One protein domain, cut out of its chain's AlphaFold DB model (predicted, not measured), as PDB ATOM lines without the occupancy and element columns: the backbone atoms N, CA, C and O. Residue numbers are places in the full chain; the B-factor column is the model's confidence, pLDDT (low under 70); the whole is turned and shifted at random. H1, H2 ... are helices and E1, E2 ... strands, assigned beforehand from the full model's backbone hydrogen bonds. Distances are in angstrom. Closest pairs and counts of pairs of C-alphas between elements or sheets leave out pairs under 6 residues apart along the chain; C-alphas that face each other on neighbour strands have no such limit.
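Overview. This is residues 2 to 167 of the 169 residues of an uncharacterized protein of Betaproteobacteria bacterium (UniProt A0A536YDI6). The domain is a slab of mostly lengthwise helices in which the longest, H8, runs along one side of the body and touches three others: H7 lies along one side of H8, and H2 and H3, following each other nearly end to end, lie along another. H1 packs on H2, the helical hairpin of H5 and H6 forms the edge away from H7, and the small strand hairpin of E1 and E2 lies at one end, where H3 ends and H8 begins. The printed part has 166 residues with eight named helices and two named strands, in the order H1 H2 H3 E1 E2 H4 H5 H6 H7 H8; the class is mostly helix, and the one sheet, E1 - E2, is antiparallel. It is compact, with a radius of gyration of the C-alphas of 16.9 A and spans of 45 by 36 by 23 A.

Along the chain. H1, residues 2 to 12, begins at C-alpha 2 (32.031, 51.204, -45.150). H2 holds residues 21 to 28 and H3 residues 30 to 40. E1 is residues 45 to 48 and E2 residues 58 to 62. H4, residues 64 to 67, comes before H5, residues 69 to 87, 27.0 A long. H6 is residues 90 to 98. H7, residues 111 to 128, measures 25.9 A, and H8, residues 140 to 163, 35.3 A, ending at C-alpha 163 (40.283, 33.285, -32.969).

Arrangement. H8 is the hub. It touches H2 with residues 155 to 162 alone, closest at the C-alphas of Gly 22 and Tyr 159, 4.0 A. It touches H3 at a shallow tilt of 26 degrees, opposite ways, closest at the C-alphas of Pro 36 and Ala 144, 4.3 A. H7 and H8 form a helical hairpin at 18 degrees, closest at the C-alphas of Gly 113 and Ile 161, 5.7 A. H1 touches H2 at a steep tilt of 51 degrees, with the C-alphas of Ala 9 and Val 25 4.9 A apart. H5 and H6 form a helical hairpin, closest at the C-alphas of Ala 80 and Ala 93, 4.9 A; H5 and H8 are apart. H4 touches H3, with the C-alphas of Trp 35 and Ser 66 5.6 A apart, and only just touches H5, only at the corner, with 3 pairs of C-alphas within 8 A. In the hairpin of E1 and E2, N 45 and O 62 are within hydrogen-bond range at 2.8 A, as are N 59 and O 47 at 2.9 A. Every O i to N i+4 pair is within range in H2, H5 and H7; the counts are 6 of 7 in H1, 5 of 7 in H3, 4 of 5 in H6 and 18 of 20 in H8, and H4 is too short for such a pair.

Size, cuts and confidence. The C-alphas farthest apart, those of Gly 51 and Gly 88, are 48.6 A apart. The printed part has no cut. The links H6 to H7 and H7 to H8 are long. Residues 107 to 108 pair with residues 165 to 166, antiparallel. The mean pLDDT of the printed part is 74.8; 47 residues are under 70, among them residues 2 to 19 and 87 to 107.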
ATOM      1  N   PHE A   2      31.576  51.914 -46.360       59.09
ATOM      2  CA  PHE A   2      32.031  51.204 -45.150       59.09
ATOM      3  C   PHE A   2      31.627  49.715 -45.015       59.09
ATOM      4  O   PHE A   2      32.476  48.837 -44.948       59.09
ATOM      5  N   ILE A   3      30.332  49.380 -45.043       60.78
ATOM      6  CA  ILE A   3      29.869  47.986 -44.847       60.78
ATOM      7  C   ILE A   3      30.154  47.061 -46.033       60.78
ATOM      8  O   ILE A   3      30.325  45.856 -45.839       60.78
ATOM      9  N   GLY A   4      30.257  47.612 -47.246       59.06
ATOM     10  CA  GLY A   4      30.624  46.839 -48.432       59.06
ATOM     11  C   GLY A   4      32.006  46.207 -48.281       59.06
ATOM     12  O   GLY A   4      32.178  45.036 -48.604       59.06
ATOM     13  N   HIS A   5      32.956  46.933 -47.688       67.44
ATOM     14  CA  HIS A   5      34.308  46.439 -47.439       67.44
ATOM     15  C   HIS A   5      34.349  45.310 -46.404       67.44
ATOM     16  O   HIS A   5      35.013  44.299 -46.628       67.44
ATOM     17  N   PHE A   6      33.576  45.403 -45.316       67.19
ATOM     18  CA  PHE A   6      33.449  44.289 -44.367       67.19
ATOM     19  C   PHE A   6      32.825  43.054 -45.026       67.19
ATOM     20  O   PHE A   6      33.322  41.944 -44.842       67.19
ATOM     21  N   ALA A   7      31.781  43.232 -45.842       64.50
ATOM     22  CA  ALA A   7      31.169  42.131 -46.588       64.50
ATOM     23  C   ALA A   7      32.170  41.455 -47.543       64.50
ATOM     24  O   ALA A   7      32.240  40.225 -47.591       64.50
ATOM     25  N   VAL A   8      32.987  42.250 -48.239       65.06
ATOM     26  CA  VAL A   8      34.071  41.772 -49.105       65.06
ATOM     27  C   VAL A   8      35.144  41.028 -48.304       65.06
ATOM     28  O   VAL A   8      35.531  39.929 -48.687       65.06
ATOM     29  N   ALA A   9      35.572  41.541 -47.151       67.38
ATOM     30  CA  ALA A   9      36.537  40.854 -46.293       67.38
ATOM     31  C   ALA A   9      36.043  39.476 -45.821       67.38
ATOM     32  O   ALA A   9      36.792  38.496 -45.855       67.38
ATOM     33  N   PHE A  10      34.771  39.378 -45.415       66.94
ATOM     34  CA  PHE A  10      34.169  38.098 -45.031       66.94
ATOM     35  C   PHE A  10      34.027  37.135 -46.207       66.94
ATOM     36  O   PHE A  10      34.176  35.925 -46.024       66.94
ATOM     37  N   ALA A  11      33.756  37.657 -47.402       64.81
ATOM     38  CA  ALA A  11      33.726  36.869 -48.622       64.81
ATOM     39  C   ALA A  11      35.121  36.261 -48.908       64.81
ATOM     40  O   ALA A  11      35.307  35.042 -49.006       64.81
ATOM     41  N   SER A  12      36.153  37.094 -48.898       65.19
ATOM     42  CA  SER A  12      37.514  36.721 -49.292       65.19
ATOM     43  C   SER A  12      38.150  35.602 -48.464       65.19
ATOM     44  O   SER A  12      39.009  34.879 -48.969       65.19
ATOM     45  N   LYS A  13      37.675  35.361 -47.236       64.19
ATOM     46  CA  LYS A  13      38.137  34.251 -46.387       64.19
ATOM     47  C   LYS A  13      37.952  32.871 -47.027       64.19
ATOM     48  O   LYS A  13      38.678  31.951 -46.675       64.19
ATOM     49  N   LYS A  14      37.015  32.695 -47.965       64.50
ATOM     50  CA  LYS A  14      36.856  31.417 -48.682       64.50
ATOM     51  C   LYS A  14      37.972  31.152 -49.692       64.50
ATOM     52  O   LYS A  14      38.337  30.003 -49.900       64.50
ATOM     53  N   VAL A  15      38.475  32.202 -50.332       59.88
ATOM     54  CA  VAL A  15      39.522  32.093 -51.360       59.88
ATOM     55  C   VAL A  15      40.910  32.136 -50.740       59.88
ATOM     56  O   VAL A  15      41.851  31.548 -51.262       59.88
ATOM     57  N   ALA A  16      41.007  32.800 -49.590       65.88
ATOM     58  CA  ALA A  16      42.209  32.925 -48.790       65.88
ATOM     59  C   ALA A  16      41.991  32.359 -47.371       65.88
ATOM     60  O   ALA A  16      42.135  33.098 -46.391       65.88
ATOM     61  N   PRO A  17      41.608  31.076 -47.206       65.38
ATOM     62  CA  PRO A  17      41.322  30.501 -45.887       65.38
ATOM     63  C   PRO A  17      42.534  30.529 -44.955       65.38
ATOM     64  O   PRO A  17      42.364  30.614 -43.735       65.38
ATOM     65  N   GLN A  18      43.744  30.535 -45.514       66.06
ATOM     66  CA  GLN A  18      45.001  30.678 -44.787       66.06
ATOM     67  C   GLN A  18      45.224  32.089 -44.220       66.06
ATOM     68  O   GLN A  18      45.927  32.241 -43.225       66.06
ATOM     69  N   VAL A  19      44.603  33.122 -44.800       68.94
ATOM     70  CA  VAL A  19      44.778  34.510 -44.355       68.94
ATOM     71  C   VAL A  19      43.843  34.789 -43.172       68.94
ATOM     72  O   VAL A  19      42.639  34.528 -43.278       68.94
ATOM     73  N   PRO A  20      44.331  35.325 -42.038       73.25
ATOM     74  CA  PRO A  20      43.476  35.664 -40.902       73.25
ATOM     75  C   PRO A  20      42.368  36.643 -41.301       73.25
ATOM     76  O   PRO A  20      42.622  37.632 -41.992       73.25
ATOM     77  N   LEU A  21      41.139  36.415 -40.839       70.50
ATOM     78  CA  LEU A  21      39.986  37.243 -41.210       70.50
ATOM     79  C   LEU A  21      40.169  38.706 -40.802       70.50
ATOM     80  O   LEU A  21      39.805  39.604 -41.553       70.50
ATOM     81  N   GLY A  22      40.804  38.954 -39.655       69.25
ATOM     82  CA  GLY A  22      41.151  40.316 -39.252       69.25
ATOM     83  C   GLY A  22      42.095  41.007 -40.241       69.25
ATOM     84  O   GLY A  22      41.958  42.204 -40.455       69.25
ATOM     85  N   THR A  23      42.987  40.269 -40.913       71.38
ATOM     86  CA  THR A  23      43.854  40.839 -41.963       71.38
ATOM     87  C   THR A  23      43.039  41.225 -43.192       71.38
ATOM     88  O   THR A  23      43.239  42.305 -43.732       71.38
ATOM     89  N   LEU A  24      42.080  40.388 -43.602       72.06
ATOM     90  CA  LEU A  24      41.185  40.693 -44.724       72.06
ATOM     91  C   LEU A  24      40.284  41.893 -44.419       72.06
ATOM     92  O   LEU A  24      40.067  42.733 -45.287       72.06
ATOM     93  N   VAL A  25      39.792  41.999 -43.182       74.25
ATOM     94  CA  VAL A  25      38.991  43.143 -42.727       74.25
ATOM     95  C   VAL A  25      39.823  44.417 -42.700       74.25
ATOM     96  O   VAL A  25      39.368  45.433 -43.213       74.25
ATOM     97  N   ILE A  26      41.045  44.366 -42.166       72.44
ATOM     98  CA  ILE A  26      41.961  45.513 -42.180       72.44
ATOM     99  C   ILE A  26      42.283  45.918 -43.617       72.44
ATOM    100  O   ILE A  26      42.232  47.102 -43.914       72.44
ATOM    101  N   ALA A  27      42.571  44.965 -44.506       70.38
ATOM    102  CA  ALA A  27      42.875  45.247 -45.906       70.38
ATOM    103  C   ALA A  27      41.688  45.910 -46.620       70.38
ATOM    104  O   ALA A  27      41.855  46.942 -47.266       70.38
ATOM    105  N   ALA A  28      40.481  45.363 -46.456       72.19
ATOM    106  CA  ALA A  28      39.284  45.908 -47.086       72.19
ATOM    107  C   ALA A  28      38.904  47.283 -46.515       72.19
ATOM    108  O   ALA A  28      38.487  48.162 -47.259       72.19
ATOM    109  N   ALA A  29      39.075  47.480 -45.207       73.00
ATOM    110  CA  ALA A  29      38.764  48.732 -44.530       73.00
ATOM    111  C   ALA A  29      39.941  49.724 -44.509       73.00
ATOM    112  O   ALA A  29      39.833  50.793 -43.913       73.00
ATOM    113  N   PHE A  30      41.075  49.395 -45.134       76.38
ATOM    114  CA  PHE A  30      42.286  50.210 -45.061       76.38
ATOM    115  C   PHE A  30      42.057  51.602 -45.653       76.38
ATOM    116  O   PHE A  30      42.373  52.607 -45.021       76.38
ATOM    117  N   LEU A  31      41.440  51.675 -46.834       73.44
ATOM    118  CA  LEU A  31      41.126  52.955 -47.474       73.44
ATOM    119  C   LEU A  31      40.056  53.735 -46.700       73.44
ATOM    120  O   LEU A  31      40.148  54.959 -46.600       73.44
ATOM    121  N   ASP A  32      39.122  53.028 -46.057       74.69
ATOM    122  CA  ASP A  32      38.155  53.616 -45.123       74.69
ATOM    123  C   ASP A  32      38.820  54.138 -43.832       74.69
ATOM    124  O   ASP A  32      38.232  54.972 -43.148       74.69
ATOM    125  N   ALA A  33      40.029  53.678 -43.487       77.06
ATOM    126  CA  ALA A  33      40.823  54.163 -42.351       77.06
ATOM    127  C   ALA A  33      41.690  55.370 -42.719       77.06
ATOM    128  O   ALA A  33      41.838  56.304 -41.930       77.06
ATOM    129  N   VAL A  34      42.257  55.352 -43.925       80.44
ATOM    130  CA  VAL A  34      43.103  56.428 -44.450       80.44
ATOM    131  C   VAL A  34      42.270  57.671 -44.755       80.44
ATOM    132  O   VAL A  34      42.676  58.778 -44.404       80.44
ATOM    133  N   TRP A  35      41.087  57.506 -45.353       85.31
ATOM    134  CA  TRP A  35      40.244  58.627 -45.776       85.31
ATOM    135  C   TRP A  35      39.871  59.594 -44.633       85.31
ATOM    136  O   TRP A  35      40.142  60.786 -44.773       85.31
ATOM    137  N   PRO A  36      39.359  59.149 -43.467       82.62
ATOM    138  CA  PRO A  36      39.069  60.040 -42.344       82.62
ATOM    139  C   PRO A  36      40.278  60.840 -41.862       82.62
ATOM    140  O   PRO A  36      40.145  62.008 -41.513       82.62
ATOM    141  N   VAL A  37      41.467  60.228 -41.862       86.38
ATOM    142  CA  VAL A  37      42.707  60.912 -41.478       86.38
ATOM    143  C   VAL A  37      43.043  61.997 -42.497       86.38
ATOM    144  O   VAL A  37      43.327  63.128 -42.113       86.38
ATOM    145  N   LEU A  38      42.951  61.694 -43.795       86.19
ATOM    146  CA  LEU A  38      43.188  62.677 -44.856       86.19
ATOM    147  C   LEU A  38      42.165  63.820 -44.846       86.19
ATOM    148  O   LEU A  38      42.535  64.959 -45.136       86.19
ATOM    149  N   VAL A  39      40.915  63.538 -44.476       89.38
ATOM    150  CA  VAL A  39      39.872  64.553 -44.279       89.38
ATOM    151  C   VAL A  39      40.197  65.457 -43.094       89.38
ATOM    152  O   VAL A  39      40.169  66.677 -43.238       89.38
ATOM    153  N   LEU A  40      40.571  64.888 -41.944       88.50
ATOM    154  CA  LEU A  40      40.949  65.669 -40.758       88.50
ATOM    155  C   LEU A  40      42.194  66.534 -40.998       88.50
ATOM    156  O   LEU A  40      42.310  67.618 -40.430       88.50
ATOM    157  N   LEU A  41      43.108  66.077 -41.855       90.19
ATOM    158  CA  LEU A  41      44.283  66.839 -42.286       90.19
ATOM    159  C   LEU A  41      43.973  67.863 -43.398       90.19
ATOM    160  O   LEU A  41      44.869  68.594 -43.817       90.19
ATOM    161  N   GLY A  42      42.737  67.912 -43.909       88.19
ATOM    162  CA  GLY A  42      42.309  68.810 -44.991       88.19
ATOM    163  C   GLY A  42      42.851  68.456 -46.386       88.19
ATOM    164  O   GLY A  42      42.645  69.212 -47.344       88.19
ATOM    165  N   VAL A  43      43.537  67.314 -46.514       91.62
ATOM    166  CA  VAL A  43      44.109  66.806 -47.771       91.62
ATOM    167  C   VAL A  43      42.999  66.342 -48.711       91.62
ATOM    168  O   VAL A  43      43.033  66.637 -49.907       91.62
ATOM    169  N   GLU A  44      41.999  65.659 -48.162       89.94
ATOM    170  CA  GLU A  44      40.783  65.263 -48.868       89.94
ATOM    171  C   GLU A  44      39.574  65.994 -48.293       89.94
ATOM    172  O   GLU A  44      39.548  66.375 -47.127       89.94
ATOM    173  N   ARG A  45      38.583  66.264 -49.140       89.31
ATOM    174  CA  ARG A  45      37.442  67.114 -48.813       89.31
ATOM    175  C   ARG A  45      36.169  66.501 -49.357       89.31
ATOM    176  O   ARG A  45      36.083  66.133 -50.531       89.31
ATOM    177  N   PHE A  46      35.163  66.465 -48.506       91.62
ATOM    178  CA  PHE A  46      33.786  66.181 -48.869       91.62
ATOM    179  C   PHE A  46      32.901  67.209 -48.172       91.62
ATOM    180  O   PHE A  46      33.352  67.861 -47.237       91.62
ATOM    181  N   ARG A  47      31.671  67.368 -48.642       88.81
ATOM    182  CA  ARG A  47      30.675  68.262 -48.057       88.81
ATOM    183  C   ARG A  47      29.442  67.469 -47.681       88.81
ATOM    184  O   ARG A  47      29.106  66.472 -48.322       88.81
ATOM    185  N   ILE A  48      28.741  67.947 -46.663       89.19
ATOM    186  CA  ILE A  48      27.435  67.418 -46.279       89.19
ATOM    187  C   ILE A  48      26.375  68.314 -46.910       89.19
ATOM    188  O   ILE A  48      26.182  69.455 -46.497       89.19
ATOM    189  N   VAL A  49      25.699  67.790 -47.928       87.56
ATOM    190  CA  VAL A  49      24.625  68.465 -48.654       87.56
ATOM    191  C   VAL A  49      23.337  67.659 -48.435       87.56
ATOM    192  O   VAL A  49      23.182  66.565 -48.986       87.56
ATOM    193  N   PRO A  50      22.400  68.142 -47.596       84.62
ATOM    194  CA  PRO A  50      21.127  67.462 -47.384       84.62
ATOM    195  C   PRO A  50      20.385  67.252 -48.709       84.62
ATOM    196  O   PRO A  50      20.244  68.180 -49.501       84.62
ATOM    197  N   GLY A  51      19.924  66.025 -48.958       82.50
ATOM    198  CA  GLY A  51      19.227  65.678 -50.200       82.50
ATOM    199  C   GLY A  51      20.121  65.553 -51.440       82.50
ATOM    200  O   GLY A  51      19.583  65.472 -52.540       82.50
ATOM    201  N   PHE A  52      21.453  65.510 -51.295       82.69
ATOM    202  CA  PHE A  52      22.374  65.334 -52.428       82.69
ATOM    203  C   PHE A  52      22.076  64.076 -53.254       82.69
ATOM    204  O   PHE A  52      22.053  64.118 -54.481       82.69
ATOM    205  N   THR A  53      21.787  62.961 -52.581       82.69
ATOM    206  CA  THR A  53      21.231  61.753 -53.203       82.69
ATOM    207  C   THR A  53      20.072  61.214 -52.367       82.69
ATOM    208  O   THR A  53      19.891  61.606 -51.215       82.69
ATOM    209  N   ALA A  54      19.321  60.256 -52.919       78.62
ATOM    210  CA  ALA A  54      18.205  59.612 -52.223       78.62
ATOM    211  C   ALA A  54      18.614  58.833 -50.954       78.62
ATOM    212  O   ALA A  54      17.762  58.553 -50.119       78.62
ATOM    213  N   ILE A  55      19.891  58.451 -50.822       76.00
ATOM    214  CA  ILE A  55      20.359  57.534 -49.765       76.00
ATOM    215  C   ILE A  55      21.608  58.020 -49.014       76.00
ATOM    216  O   ILE A  55      22.017  57.383 -48.047       76.00
ATOM    217  N   ASN A  56      22.247  59.108 -49.456       79.00
ATOM    218  CA  ASN A  56      23.490  59.618 -48.876       79.00
ATOM    219  C   ASN A  56      23.627  61.148 -49.079       79.00
ATOM    220  O   ASN A  56      23.576  61.603 -50.225       79.00
ATOM    221  N   PRO A  57      23.843  61.944 -48.012       84.31
ATOM    222  CA  PRO A  57      24.037  63.393 -48.103       84.31
ATOM    223  C   PRO A  57      25.485  63.829 -48.412       84.31
ATOM    224  O   PRO A  57      25.802  65.006 -48.265       84.31
ATOM    225  N   PHE A  58      26.398  62.923 -48.770       86.12
ATOM    226  CA  PHE A  58      27.812  63.260 -48.980       86.12
ATOM    227  C   PHE A  58      28.129  63.613 -50.436       86.12
ATOM    228  O   PHE A  58      28.016  62.768 -51.324       86.12
ATOM    229  N   ASP A  59      28.598  64.844 -50.643       88.69
ATOM    230  CA  ASP A  59      29.182  65.332 -51.891       88.69
ATOM    231  C   ASP A  59      30.713  65.264 -51.804       88.69
ATOM    232  O   ASP A  59      31.352  65.987 -51.033       88.69
ATOM    233  N   PHE A  60      31.325  64.357 -52.559       85.50
ATOM    234  CA  PHE A  60      32.764  64.124 -52.512       85.50
ATOM    235  C   PHE A  60      33.512  65.054 -53.475       85.50
ATOM    236  O   PHE A  60      33.767  64.718 -54.628       85.50
ATOM    237  N   VAL A  61      33.904  66.224 -52.969       87.12
ATOM    238  CA  VAL A  61      34.504  67.302 -53.770       87.12
ATOM    239  C   VAL A  61      35.935  66.991 -54.229       87.12
ATOM    240  O   VAL A  61      36.311  67.334 -55.349       87.12
ATOM    241  N   TYR A  62      36.771  66.389 -53.375       86.38
ATOM    242  CA  TYR A  62      38.177  66.113 -53.698       86.38
ATOM    243  C   TYR A  62      38.752  64.985 -52.830       86.38
ATOM    244  O   TYR A  62      39.039  65.198 -51.656       86.38
ATOM    245  N   TYR A  63      38.946  63.794 -53.398       84.50
ATOM    246  CA  TYR A  63      39.437  62.612 -52.669       84.50
ATOM    247  C   TYR A  63      40.292  61.644 -53.532       84.50
ATOM    248  O   TYR A  63      40.053  60.432 -53.570       84.50
ATOM    249  N   PRO A  64      41.289  62.146 -54.293       86.06
ATOM    250  CA  PRO A  64      42.052  61.302 -55.212       86.06
ATOM    251  C   PRO A  64      43.074  60.383 -54.522       86.06
ATOM    252  O   PRO A  64      43.525  59.421 -55.142       86.06
ATOM    253  N   TRP A  65      43.467  60.662 -53.280       81.56
ATOM    254  CA  TRP A  65      44.557  59.969 -52.589       81.56
ATOM    255  C   TRP A  65      44.104  58.663 -51.944       81.56
ATOM    256  O   TRP A  65      44.879  57.707 -51.886       81.56
ATOM    257  N   SER A  66      42.858  58.610 -51.485       73.62
ATOM    258  CA  SER A  66      42.283  57.413 -50.883       73.62
ATOM    259  C   SER A  66      41.602  56.507 -51.909       73.62
ATOM    260  O   SER A  66      41.820  55.304 -51.857       73.62
ATOM    261  N   HIS A  67      40.821  57.049 -52.855       79.69
ATOM    262  CA  HIS A  67      39.920  56.228 -53.686       79.69
ATOM    263  C   HIS A  67      39.991  56.495 -55.200       79.69
ATOM    264  O   HIS A  67      39.101  56.063 -55.937       79.69
ATOM    265  N   SER A  68      41.025  57.173 -55.715       78.12
ATOM    266  CA  SER A  68      41.238  57.149 -57.172       78.12
ATOM    267  C   SER A  68      41.657  55.751 -57.622       78.12
ATOM    268  O   SER A  68      42.387  55.070 -56.909       78.12
ATOM    269  N   LEU A  69      41.257  55.332 -58.829       74.06
ATOM    270  CA  LEU A  69      41.635  54.024 -59.383       74.06
ATOM    271  C   LEU A  69      43.152  53.780 -59.297       74.06
ATOM    272  O   LEU A  69      43.588  52.705 -58.897       74.06
ATOM    273  N   LEU A  70      43.944  54.806 -59.629       74.62
ATOM    274  CA  LEU A  70      45.399  54.773 -59.533       74.62
ATOM    275  C   LEU A  70      45.863  54.532 -58.093       74.62
ATOM    276  O   LEU A  70      46.646  53.615 -57.847       74.62
ATOM    277  N   MET A  71      45.382  55.330 -57.140       77.00
ATOM    278  CA  MET A  71      45.824  55.219 -55.752       77.00
ATOM    279  C   MET A  71      45.339  53.932 -55.092       77.00
ATOM    280  O   MET A  71      46.097  53.335 -54.337       77.00
ATOM    281  N   THR A  72      44.149  53.437 -55.431       68.69
ATOM    282  CA  THR A  72      43.662  52.125 -54.986       68.69
ATOM    283  C   THR A  72      44.618  51.007 -55.412       68.69
ATOM    284  O   THR A  72      44.943  50.142 -54.601       68.69
ATOM    285  N   VAL A  73      45.137  51.044 -56.648       71.81
ATOM    286  CA  VAL A  73      46.158  50.085 -57.113       71.81
ATOM    287  C   VAL A  73      47.469  50.258 -56.345       71.81
ATOM    288  O   VAL A  73      48.046  49.267 -55.898       71.81
ATOM    289  N   VAL A  74      47.928  51.497 -56.140       78.06
ATOM    290  CA  VAL A  74      49.150  51.784 -55.367       78.06
ATOM    291  C   VAL A  74      49.037  51.236 -53.942       78.06
ATOM    292  O   VAL A  74      49.932  50.524 -53.489       78.06
ATOM    293  N   TRP A  75      47.931  51.503 -53.248       73.56
ATOM    294  CA  TRP A  75      47.693  51.012 -51.892       73.56
ATOM    295  C   TRP A  75      47.595  49.490 -51.830       73.56
ATOM    296  O   TRP A  75      48.188  48.891 -50.935       73.56
ATOM    297  N   ALA A  76      46.920  48.853 -52.793       66.88
ATOM    298  CA  ALA A  76      46.851  47.395 -52.873       66.88
ATOM    299  C   ALA A  76      48.249  46.769 -53.024       66.88
ATOM    300  O   ALA A  76      48.576  45.810 -52.322       66.88
ATOM    301  N   VAL A  77      49.102  47.343 -53.881       73.56
ATOM    302  CA  VAL A  77      50.492  46.894 -54.064       73.56
ATOM    303  C   VAL A  77      51.311  47.102 -52.790       73.56
ATOM    304  O   VAL A  77      51.994  46.177 -52.350       73.56
ATOM    305  N   LEU A  78      51.224  48.276 -52.159       78.31
ATOM    306  CA  LEU A  78      51.936  48.563 -50.910       78.31
ATOM    307  C   LEU A  78      51.520  47.610 -49.785       78.31
ATOM    308  O   LEU A  78      52.381  47.091 -49.075       78.31
ATOM    309  N   PHE A  79      50.221  47.337 -49.649       71.06
ATOM    310  CA  PHE A  79      49.706  46.412 -48.644       71.06
ATOM    311  C   PHE A  79      50.173  44.975 -48.909       71.06
ATOM    312  O   PHE A  79      50.607  44.288 -47.983       71.06
ATOM    313  N   ALA A  80      50.157  44.533 -50.171       66.81
ATOM    314  CA  ALA A  80      50.670  43.221 -50.560       66.81
ATOM    315  C   ALA A  80      52.174  43.077 -50.264       66.81
ATOM    316  O   ALA A  80      52.593  42.052 -49.722       66.81
ATOM    317  N   ILE A  81      52.981  44.108 -50.548       74.69
ATOM    318  CA  ILE A  81      54.416  44.137 -50.215       74.69
ATOM    319  C   ILE A  81      54.614  44.084 -48.696       74.69
ATOM    320  O   ILE A  81      55.376  43.249 -48.209       74.69
ATOM    321  N   ALA A  82      53.907  44.923 -47.935       75.88
ATOM    322  CA  ALA A  82      54.005  44.942 -46.477       75.88
ATOM    323  C   ALA A  82      53.660  43.569 -45.878       75.88
ATOM    324  O   ALA A  82      54.442  43.018 -45.100       75.88
ATOM    325  N   TYR A  83      52.553  42.960 -46.314       67.50
ATOM    326  CA  TYR A  83      52.152  41.618 -45.892       67.50
ATOM    327  C   TYR A  83      53.212  40.563 -46.236       67.50
ATOM    328  O   TYR A  83      53.598  39.766 -45.378       67.50
ATOM    329  N   GLN A  84      53.728  40.588 -47.467       68.94
ATOM    330  CA  GLN A  84      54.768  39.671 -47.925       68.94
ATOM    331  C   GLN A  84      56.034  39.767 -47.069       68.94
ATOM    332  O   GLN A  84      56.600  38.737 -46.695       68.94
ATOM    333  N   THR A  85      56.488  40.987 -46.774       75.00
ATOM    334  CA  THR A  85      57.693  41.217 -45.964       75.00
ATOM    335  C   THR A  85      57.507  40.804 -44.506       75.00
ATOM    336  O   THR A  85      58.450  40.311 -43.897       75.00
ATOM    337  N   ALA A  86      56.294  40.937 -43.960       73.19
ATOM    338  CA  ALA A  86      55.993  40.575 -42.579       73.19
ATOM    339  C   ALA A  86      55.772  39.066 -42.366       73.19
ATOM    340  O   ALA A  86      56.023  38.566 -41.272       73.19
ATOM    341  N   THR A  87      55.282  38.338 -43.380       68.31
ATOM    342  CA  THR A  87      54.826  36.939 -43.225       68.31
ATOM    343  C   THR A  87      55.617  35.905 -44.026       68.31
ATOM    344  O   THR A  87      55.594  34.728 -43.677       68.31
ATOM    345  N   GLY A  88      56.297  36.301 -45.105       67.88
ATOM    346  CA  GLY A  88      56.973  35.369 -46.015       67.88
ATOM    347  C   GLY A  88      56.041  34.573 -46.947       67.88
ATOM    348  O   GLY A  88      56.535  33.876 -47.834       67.88
ATOM    349  N   ASP A  89      54.715  34.711 -46.831       65.81
ATOM    350  CA  ASP A  89      53.728  33.962 -47.623       65.81
ATOM    351  C   ASP A  89      53.407  34.644 -48.969       65.81
ATOM    352  O   ASP A  89      52.630  35.601 -49.052       65.81
ATOM    353  N   ARG A  90      53.992  34.104 -50.048       61.62
ATOM    354  CA  ARG A  90      53.787  34.560 -51.437       61.62
ATOM    355  C   ARG A  90      52.394  34.290 -51.988       61.62
ATOM    356  O   ARG A  90      51.921  35.059 -52.824       61.62
ATOM    357  N   ALA A  91      51.726  33.237 -51.523       55.78
ATOM    358  CA  ALA A  91      50.368  32.935 -51.953       55.78
ATOM    359  C   ALA A  91      49.370  33.878 -51.265       55.78
ATOM    360  O   ALA A  91      48.476  34.414 -51.919       55.78
ATOM    361  N   GLY A  92      49.556  34.142 -49.968       54.19
ATOM    362  CA  GLY A  92      48.737  35.086 -49.203       54.19
ATOM    363  C   GLY A  92      48.749  36.509 -49.776       54.19
ATOM    364  O   GLY A  92      47.692  37.128 -49.877       54.19
ATOM    365  N   ALA A  93      49.900  37.004 -50.245       55.12
ATOM    366  CA  ALA A  93      50.027  38.348 -50.821       55.12
ATOM    367  C   ALA A  93      49.174  38.560 -52.092       55.12
ATOM    368  O   ALA A  93      48.530  39.602 -52.235       55.12
ATOM    369  N   MET A  94      49.112  37.566 -52.988       57.44
ATOM    370  CA  MET A  94      48.243  37.626 -54.174       57.44
ATOM    371  C   MET A  94      46.761  37.599 -53.794       57.44
ATOM    372  O   MET A  94      45.964  38.348 -54.357       57.44
ATOM    373  N   TRP A  95      46.387  36.772 -52.818       54.09
ATOM    374  CA  TRP A  95      44.994  36.641 -52.403       54.09
ATOM    375  C   TRP A  95      44.477  37.842 -51.609       54.09
ATOM    376  O   TRP A  95      43.311  38.194 -51.756       54.09
ATOM    377  N   VAL A  96      45.330  38.515 -50.832       57.34
ATOM    378  CA  VAL A  96      44.996  39.774 -50.142       57.34
ATOM    379  C   VAL A  96      44.729  40.910 -51.141       57.34
ATOM    380  O   VAL A  96      43.848  41.727 -50.895       57.34
ATOM    381  N   GLY A  97      45.413  40.930 -52.292       51.88
ATOM    382  CA  GLY A  97      45.150  41.886 -53.378       51.88
ATOM    383  C   GLY A  97      43.939  41.544 -54.263       51.88
ATOM    384  O   GLY A  97      43.324  42.441 -54.831       51.88
ATOM    385  N   LEU A  98      43.571  40.259 -54.366       53.28
ATOM    386  CA  LEU A  98      42.458  39.743 -55.191       53.28
ATOM    387  C   LEU A  98      41.150  39.515 -54.418       53.28
ATOM    388  O   LEU A  98      40.164  39.033 -54.978       53.28
ATOM    389  N   ALA A  99      41.140  39.843 -53.131       50.16
ATOM    390  CA  ALA A  99      40.059  39.619 -52.188       50.16
ATOM    391  C   ALA A  99      38.806  40.484 -52.477       50.16
ATOM    392  O   ALA A  99      38.440  41.315 -51.653       50.16
ATOM    393  N   VAL A 100      38.133  40.279 -53.620       42.12
ATOM    394  CA  VAL A 100      36.818  40.868 -53.974       42.12
ATOM    395  C   VAL A 100      35.775  39.822 -54.412       42.12
ATOM    396  O   VAL A 100      34.605  40.149 -54.572       42.12
ATOM    397  N   ALA A 101      36.094  38.533 -54.511       30.52
ATOM    398  CA  ALA A 101      35.094  37.541 -54.919       30.52
ATOM    399  C   ALA A 101      35.182  36.261 -54.094       30.52
ATOM    400  O   ALA A 101      36.134  35.521 -54.292       30.52
ATOM    401  N   SER A 102      34.197  35.978 -53.222       34.81
ATOM    402  CA  SER A 102      33.602  34.633 -52.992       34.81
ATOM    403  C   SER A 102      32.777  34.538 -51.705       34.81
ATOM    404  O   SER A 102      33.248  34.871 -50.640       34.81
ATOM    405  N   LEU A 103      31.573  33.971 -51.728       33.53
ATOM    406  CA  LEU A 103      30.778  33.730 -50.513       33.53
ATOM    407  C   LEU A 103      31.198  32.439 -49.772       33.53
ATOM    408  O   LEU A 103      31.081  31.352 -50.335       33.53
ATOM    409  N   GLN A 104      31.633  32.607 -48.511       43.00
ATOM    410  CA  GLN A 104      31.587  31.739 -47.304       43.00
ATOM    411  C   GLN A 104      32.015  30.252 -47.337       43.00
ATOM    412  O   GLN A 104      31.572  29.477 -48.182       43.00
ATOM    413  N   CYS A 105      32.794  29.872 -46.299       43.12
ATOM    414  CA  CYS A 105      32.585  28.721 -45.388       43.12
ATOM    415  C   CYS A 105      33.621  28.736 -44.226       43.12
ATOM    416  O   CYS A 105      34.690  28.158 -44.354       43.12
ATOM    417  N   THR A 106      33.331  29.355 -43.073       54.00
ATOM    418  CA  THR A 106      34.091  29.126 -41.813       54.00
ATOM    419  C   THR A 106      33.123  28.696 -40.719       54.00
ATOM    420  O   THR A 106      32.068  29.322 -40.586       54.00
ATOM    421  N   LYS A 107      33.458  27.677 -39.920       58.00
ATOM    422  CA  LYS A 107      32.609  27.211 -38.806       58.00
ATOM    423  C   LYS A 107      33.031  27.866 -37.490       58.00
ATOM    424  O   LYS A 107      34.222  28.033 -37.234       58.00
ATOM    425  N   ALA A 108      32.062  28.237 -36.651       71.56
ATOM    426  CA  ALA A 108      32.350  28.692 -35.293       71.56
ATOM    427  C   ALA A 108      32.927  27.531 -34.467       71.56
ATOM    428  O   ALA A 108      32.410  26.416 -34.528       71.56
ATOM    429  N   LYS A 109      33.999  27.797 -33.715       78.31
ATOM    430  CA  LYS A 109      34.649  26.819 -32.830       78.31
ATOM    431  C   LYS A 109      33.846  26.599 -31.546       78.31
ATOM    432  O   LYS A 109      33.832  25.499 -31.008       78.31
ATOM    433  N   ASP A 110      33.193  27.650 -31.057       83.50
ATOM    434  CA  ASP A 110      32.446  27.664 -29.804       83.50
ATOM    435  C   ASP A 110      31.202  28.576 -29.885       83.50
ATOM    436  O   ASP A 110      30.912  29.230 -30.899       83.50
ATOM    437  N   ARG A 111      30.429  28.609 -28.791       83.31
ATOM    438  CA  ARG A 111      29.238  29.464 -28.672       83.31
ATOM    439  C   ARG A 111      29.603  30.951 -28.734       83.31
ATOM    440  O   ARG A 111      28.836  31.732 -29.297       83.31
ATOM    441  N   THR A 112      30.775  31.326 -28.223       85.12
ATOM    442  CA  THR A 112      31.297  32.697 -28.250       85.12
ATOM    443  C   THR A 112      31.485  33.189 -29.681       85.12
ATOM    444  O   THR A 112      30.975  34.253 -30.016       85.12
ATOM    445  N   GLY A 113      32.098  32.400 -30.566       78.31
ATOM    446  CA  GLY A 113      32.281  32.737 -31.979       78.31
ATOM    447  C   GLY A 113      30.966  32.884 -32.747       78.31
ATOM    448  O   GLY A 113      30.871  33.712 -33.655       78.31
ATOM    449  N   THR A 114      29.930  32.132 -32.363       77.56
ATOM    450  CA  THR A 114      28.577  32.273 -32.931       77.56
ATOM    451  C   THR A 114      27.907  33.566 -32.470       77.56
ATOM    452  O   THR A 114      27.407  34.325 -33.299       77.56
ATOM    453  N   ILE A 115      27.912  33.840 -31.161       83.31
ATOM    454  CA  ILE A 115      27.292  35.047 -30.593       83.31
ATOM    455  C   ILE A 115      28.017  36.300 -31.087       83.31
ATOM    456  O   ILE A 115      27.374  37.222 -31.576       83.31
ATOM    457  N   ALA A 116      29.349  36.315 -31.012       83.50
ATOM    458  CA  ALA A 116      30.179  37.431 -31.449       83.50
ATOM    459  C   ALA A 116      29.943  37.776 -32.922       83.50
ATOM    460  O   ALA A 116      29.854  38.946 -33.271       83.50
ATOM    461  N   TRP A 117      29.790  36.757 -33.770       75.56
ATOM    462  CA  TRP A 117      29.466  36.938 -35.179       75.56
ATOM    463  C   TRP A 117      28.102  37.582 -35.398       75.56
ATOM    464  O   TRP A 117      27.997  38.573 -36.113       75.56
ATOM    465  N   TRP A 118      27.053  37.034 -34.786       77.38
ATOM    466  CA  TRP A 118      25.707  37.573 -34.965       77.38
ATOM    467  C   TRP A 118      25.552  38.961 -34.349       77.38
ATOM    468  O   TRP A 118      24.884  39.800 -34.941       77.38
ATOM    469  N   ALA A 119      26.219  39.234 -33.227       85.31
ATOM    470  CA  ALA A 119      26.287  40.569 -32.640       85.31
ATOM    471  C   ALA A 119      26.998  41.565 -33.569       85.31
ATOM    472  O   ALA A 119      26.519  42.682 -33.741       85.31
ATOM    473  N   TYR A 120      28.085  41.147 -34.220       80.56
ATOM    474  CA  TYR A 120      28.790  41.960 -35.208       80.56
ATOM    475  C   TYR A 120      27.895  42.297 -36.408       80.56
ATOM    476  O   TYR A 120      27.765  43.462 -36.775       80.56
ATOM    477  N   ILE A 121      27.208  41.298 -36.977       77.56
ATOM    478  CA  ILE A 121      26.241  41.509 -38.066       77.56
ATOM    479  C   ILE A 121      25.095  42.422 -37.623       77.56
ATOM    480  O   ILE A 121      24.767  43.371 -38.332       77.56
ATOM    481  N   ALA A 122      24.506  42.172 -36.453       81.88
ATOM    482  CA  ALA A 122      23.419  42.988 -35.924       81.88
ATOM    483  C   ALA A 122      23.852  44.449 -35.742       81.88
ATOM    484  O   ALA A 122      23.127  45.348 -36.160       81.88
ATOM    485  N   LEU A 123      25.049  44.689 -35.197       84.50
ATOM    486  CA  LEU A 123      25.596  46.036 -35.050       84.50
ATOM    487  C   LEU A 123      25.764  46.725 -36.409       84.50
ATOM    488  O   LEU A 123      25.318  47.858 -36.564       84.50
ATOM    489  N   LEU A 124      26.349  46.052 -37.404       79.38
ATOM    490  CA  LEU A 124      26.493  46.628 -38.746       79.38
ATOM    491  C   LEU A 124      25.137  46.994 -39.362       79.38
ATOM    492  O   LEU A 124      24.996  48.069 -39.942       79.38
ATOM    493  N   LEU A 125      24.125  46.137 -39.207       79.38
ATOM    494  CA  LEU A 125      22.772  46.413 -39.695       79.38
ATOM    495  C   LEU A 125      22.135  47.603 -38.968       79.38
ATOM    496  O   LEU A 125      21.556  48.469 -39.621       79.38
ATOM    497  N   ILE A 126      22.290  47.686 -37.644       82.94
ATOM    498  CA  ILE A 126      21.801  48.810 -36.830       82.94
ATOM    499  C   ILE A 126      22.474  50.125 -37.231       82.94
ATOM    500  O   ILE A 126      21.820  51.161 -37.236       82.94
ATOM    501  N   LEU A 127      23.758  50.104 -37.588       79.00
ATOM    502  CA  LEU A 127      24.471  51.305 -38.030       79.00
ATOM    503  C   LEU A 127      24.097  51.731 -39.459       79.00
ATOM    504  O   LEU A 127      24.221  52.906 -39.796       79.00
ATOM    505  N   TYR A 128      23.650  50.800 -40.305       76.50
ATOM    506  CA  TYR A 128      23.405  51.056 -41.728       76.50
ATOM    507  C   TYR A 128      21.955  51.358 -42.073       76.50
ATOM    508  O   TYR A 128      21.680  52.310 -42.798       76.50
ATOM    509  N   ILE A 129      21.029  50.532 -41.577       79.19
ATOM    510  CA  ILE A 129      19.614  50.579 -41.963       79.19
ATOM    511  C   ILE A 129      18.987  51.936 -41.631       79.19
ATOM    512  O   ILE A 129      18.297  52.469 -42.492       79.19
ATOM    513  N   PRO A 130      19.228  52.553 -40.459       80.88
ATOM    514  CA  PRO A 130      18.649  53.857 -40.152       80.88
ATOM    515  C   PRO A 130      19.261  55.006 -40.959       80.88
ATOM    516  O   PRO A 130      18.659  56.073 -41.012       80.88
ATOM    517  N   GLY A 131      20.432  54.811 -41.580       78.19
ATOM    518  CA  GLY A 131      21.218  55.859 -42.239       78.19
ATOM    519  C   GLY A 131      20.399  56.769 -43.164       78.19
ATOM    520  O   GLY A 131      20.381  57.977 -42.923       78.19
ATOM    521  N   PRO A 132      19.654  56.227 -44.148       79.38
ATOM    522  CA  PRO A 132      18.838  57.025 -45.069       79.38
ATOM    523  C   PRO A 132      17.732  57.862 -44.403       79.38
ATOM    524  O   PRO A 132      17.269  58.831 -44.997       79.38
ATOM    525  N   TRP A 133      17.307  57.502 -43.189       81.69
ATOM    526  CA  TRP A 133      16.244  58.183 -42.437       81.69
ATOM    527  C   TRP A 133      16.757  58.959 -41.218       81.69
ATOM    528  O   TRP A 133      15.970  59.556 -40.485       81.69
ATOM    529  N   SER A 134      18.068  58.951 -40.983       78.75
ATOM    530  CA  SER A 134      18.705  59.687 -39.893       78.75
ATOM    531  C   SER A 134      19.006  61.133 -40.308       78.75
ATOM    532  O   SER A 134      19.238  61.394 -41.493       78.75
ATOM    533  N   PRO A 135      19.001  62.098 -39.368       84.00
ATOM    534  CA  PRO A 135      19.429  63.456 -39.679       84.00
ATOM    535  C   PRO A 135      20.877  63.452 -40.196       84.00
ATOM    536  O   PRO A 135      21.684  62.630 -39.747       84.00
ATOM    537  N   PRO A 136      21.227  64.358 -41.128       83.31
ATOM    538  CA  PRO A 136      22.581  64.428 -41.648       83.31
ATOM    539  C   PRO A 136      23.574  64.696 -40.506       83.31
ATOM    540  O   PRO A 136      23.235  65.393 -39.544       83.31
ATOM    541  N   PRO A 137      24.803  64.162 -40.596       85.69
ATOM    542  CA  PRO A 137      25.807  64.377 -39.565       85.69
ATOM    543  C   PRO A 137      26.089  65.872 -39.352       85.69
ATOM    544  O   PRO A 137      26.050  66.646 -40.310       85.69
ATOM    545  N   PRO A 138      26.419  66.290 -38.117       88.25
ATOM    546  CA  PRO A 138      26.538  67.706 -37.771       88.25
ATOM    547  C   PRO A 138      27.771  68.388 -38.382       88.25
ATOM    548  O   PRO A 138      27.805  69.614 -38.462       88.25
ATOM    549  N   SER A 139      28.799  67.628 -38.777       90.81
ATOM    550  CA  SER A 139      30.002  68.157 -39.429       90.81
ATOM    551  C   SER A 139      30.820  67.070 -40.132       90.81
ATOM    552  O   SER A 139      30.716  65.883 -39.812       90.81
ATOM    553  N   GLU A 140      31.686  67.491 -41.053       85.88
ATOM    554  CA  GLU A 140      32.650  66.626 -41.752       85.88
ATOM    555  C   GLU A 140      33.607  65.932 -40.768       85.88
ATOM    556  O   GLU A 140      33.826  64.721 -40.844       85.88
ATOM    557  N   ASN A 141      34.086  66.676 -39.766       86.56
ATOM    558  CA  ASN A 141      34.940  66.145 -38.703       86.56
ATOM    559  C   ASN A 141      34.228  65.074 -37.871       86.56
ATOM    560  O   ASN A 141      34.851  64.080 -37.501       86.56
ATOM    561  N   ALA A 142      32.928  65.234 -37.591       85.88
ATOM    562  CA  ALA A 142      32.164  64.227 -36.857       85.88
ATOM    563  C   ALA A 142      32.097  62.903 -37.631       85.88
ATOM    564  O   ALA A 142      32.279  61.841 -37.037       85.88
ATOM    565  N   VAL A 143      31.906  62.954 -38.953       85.25
ATOM    566  CA  VAL A 143      31.925  61.756 -39.810       85.25
ATOM    567  C   VAL A 143      33.299  61.089 -39.786       85.25
ATOM    568  O   VAL A 143      33.377  59.873 -39.612       85.25
ATOM    569  N   ALA A 144      34.377  61.868 -39.908       85.12
ATOM    570  CA  ALA A 144      35.734  61.332 -39.882       85.12
ATOM    571  C   ALA A 144      36.061  60.659 -38.533       85.12
ATOM    572  O   ALA A 144      36.529  59.520 -38.499       85.12
ATOM    573  N   ILE A 145      35.743  61.316 -37.414       86.06
ATOM    574  CA  ILE A 145      35.961  60.769 -36.066       86.06
ATOM    575  C   ILE A 145      35.149  59.484 -35.866       86.06
ATOM    576  O   ILE A 145      35.697  58.484 -35.404       86.06
ATOM    577  N   LEU A 146      33.865  59.481 -36.240       85.88
ATOM    578  CA  LEU A 146      33.015  58.293 -36.123       85.88
ATOM    579  C   LEU A 146      33.536  57.131 -36.973       85.88
ATOM    580  O   LEU A 146      33.527  55.997 -36.501       85.88
ATOM    581  N   GLY A 147      34.038  57.403 -38.182       82.00
ATOM    582  CA  GLY A 147      34.685  56.397 -39.026       82.00
ATOM    583  C   GLY A 147      35.906  55.770 -38.347       82.00
ATOM    584  O   GLY A 147      36.001  54.546 -38.262       82.00
ATOM    585  N   ILE A 148      36.795  56.594 -37.781       84.75
ATOM    586  CA  ILE A 148      37.986  56.121 -37.053       84.75
ATOM    587  C   ILE A 148      37.588  55.276 -35.838       84.75
ATOM    588  O   ILE A 148      38.116  54.179 -35.650       84.75
ATOM    589  N   VAL A 149      36.637  55.754 -35.030       86.50
ATOM    590  CA  VAL A 149      36.154  55.032 -33.841       86.50
ATOM    591  C   VAL A 149      35.514  53.702 -34.234       86.50
ATOM    592  O   VAL A 149      35.808  52.673 -33.625       86.50
ATOM    593  N   ALA A 150      34.682  53.694 -35.276       82.12
ATOM    594  CA  ALA A 150      34.057  52.477 -35.772       82.12
ATOM    595  C   ALA A 150      35.113  51.451 -36.208       82.12
ATOM    596  O   ALA A 150      35.012  50.287 -35.827       82.12
ATOM    597  N   LEU A 151      36.160  51.861 -36.928       77.50
ATOM    598  CA  LEU A 151      37.251  50.964 -37.328       77.50
ATOM    599  C   LEU A 151      38.071  50.452 -36.142       77.50
ATOM    600  O   LEU A 151      38.392  49.262 -36.090       77.50
ATOM    601  N   ALA A 152      38.358  51.318 -35.170       83.75
ATOM    602  CA  ALA A 152      39.082  50.958 -33.954       83.75
ATOM    603  C   ALA A 152      38.334  49.920 -33.099       83.75
ATOM    604  O   ALA A 152      38.962  49.192 -32.335       83.75
ATOM    605  N   ILE A 153      37.010  49.818 -33.243       85.12
ATOM    606  CA  ILE A 153      36.189  48.800 -32.578       85.12
ATOM    607  C   ILE A 153      36.027  47.566 -33.475       85.12
ATOM    608  O   ILE A 153      36.315  46.439 -33.066       85.12
ATOM    609  N   LEU A 154      35.572  47.764 -34.713       81.50
ATOM    610  CA  LEU A 154      35.177  46.686 -35.620       81.50
ATOM    611  C   LEU A 154      36.367  45.866 -36.128       81.50
ATOM    612  O   LEU A 154      36.210  44.663 -36.342       81.50
ATOM    613  N   GLY A 155      37.543  46.476 -36.302       77.50
ATOM    614  CA  GLY A 155      38.762  45.786 -36.732       77.50
ATOM    615  C   GLY A 155      39.260  44.777 -35.688       77.50
ATOM    616  O   GLY A 155      39.315  43.577 -35.981       77.50
ATOM    617  N   PRO A 156      39.562  45.210 -34.448       84.75
ATOM    618  CA  PRO A 156      39.954  44.301 -33.371       84.75
ATOM    619  C   PRO A 156      38.887  43.254 -33.043       84.75
ATOM    620  O   PRO A 156      39.229  42.096 -32.793       84.75
ATOM    621  N   TRP A 157      37.598  43.613 -33.099       83.38
ATOM    622  CA  TRP A 157      36.517  42.647 -32.901       83.38
ATOM    623  C   TRP A 157      36.515  41.574 -34.000       83.38
ATOM    624  O   TRP A 157      36.468  40.384 -33.688       83.38
ATOM    625  N   ALA A 158      36.665  41.944 -35.275       77.00
ATOM    626  CA  ALA A 158      36.772  40.966 -36.358       77.00
ATOM    627  C   ALA A 158      37.981  40.028 -36.189       77.00
ATOM    628  O   ALA A 158      37.863  38.820 -36.407       77.00
ATOM    629  N   TYR A 159      39.122  40.557 -35.736       78.62
ATOM    630  CA  TYR A 159      40.299  39.748 -35.414       78.62
ATOM    631  C   TYR A 159      40.046  38.781 -34.247       78.62
ATOM    632  O   TYR A 159      40.468  37.625 -34.286       78.62
ATOM    633  N   TRP A 160      39.313  39.218 -33.223       83.69
ATOM    634  CA  TRP A 160      38.919  38.358 -32.110       83.69
ATOM    635  C   TRP A 160      37.928  37.263 -32.536       83.69
ATOM    636  O   TRP A 160      38.108  36.111 -32.146       83.69
ATOM    637  N   ILE A 161      36.946  37.573 -33.395       80.19
ATOM    638  CA  ILE A 161      36.009  36.582 -33.957       80.19
ATOM    639  C   ILE A 161      36.767  35.453 -34.667       80.19
ATOM    640  O   ILE A 161      36.404  34.288 -34.504       80.19
ATOM    641  N   ASP A 162      37.826  35.775 -35.414       76.12
ATOM    642  CA  ASP A 162      38.633  34.783 -36.135       76.12
ATOM    643  C   ASP A 162      39.285  33.760 -35.191       76.12
ATOM    644  O   ASP A 162      39.304  32.568 -35.484       76.12
ATOM    645  N   ARG A 163      39.720  34.187 -33.996       80.81
ATOM    646  CA  ARG A 163      40.283  33.285 -32.969       80.81
ATOM    647  C   ARG A 163      39.270  32.265 -32.435       80.81
ATOM    648  O   ARG A 163      39.665  31.229 -31.901       80.81
ATOM    649  N   HIS A 164      37.979  32.547 -32.598       82.50
ATOM    650  CA  HIS A 164      36.866  31.670 -32.235       82.50
ATOM    651  C   HIS A 164      36.252  30.953 -33.452       82.50
ATOM    652  O   HIS A 164      35.145  30.406 -33.370       82.50
ATOM    653  N   ARG A 165      36.951  30.923 -34.594       74.31
ATOM    654  CA  ARG A 165      36.534  30.214 -35.811       74.31
ATOM    655  C   ARG A 165      37.562  29.175 -36.230       74.31
ATOM    656  O   ARG A 165      38.753  29.305 -35.976       74.31
ATOM    657  N   LEU A 166      37.073  28.112 -36.854       66.31
ATOM    658  CA  LEU A 166      37.908  27.093 -37.474       66.31
ATOM    659  C   LEU A 166      38.132  27.476 -38.939       66.31
ATOM    660  O   LEU A 166      37.168  27.757 -39.662       66.31
ATOM    661  N   SER A 167      39.395  27.471 -39.369       55.72
ATOM    662  CA  SER A 167      39.751  27.527 -40.788       55.72
ATOM    663  C   SER A 167      39.131  26.324 -41.496       55.72
ATOM    664  O   SER A 167      39.189  25.209 -40.975       55.72
TER     665      SER A 167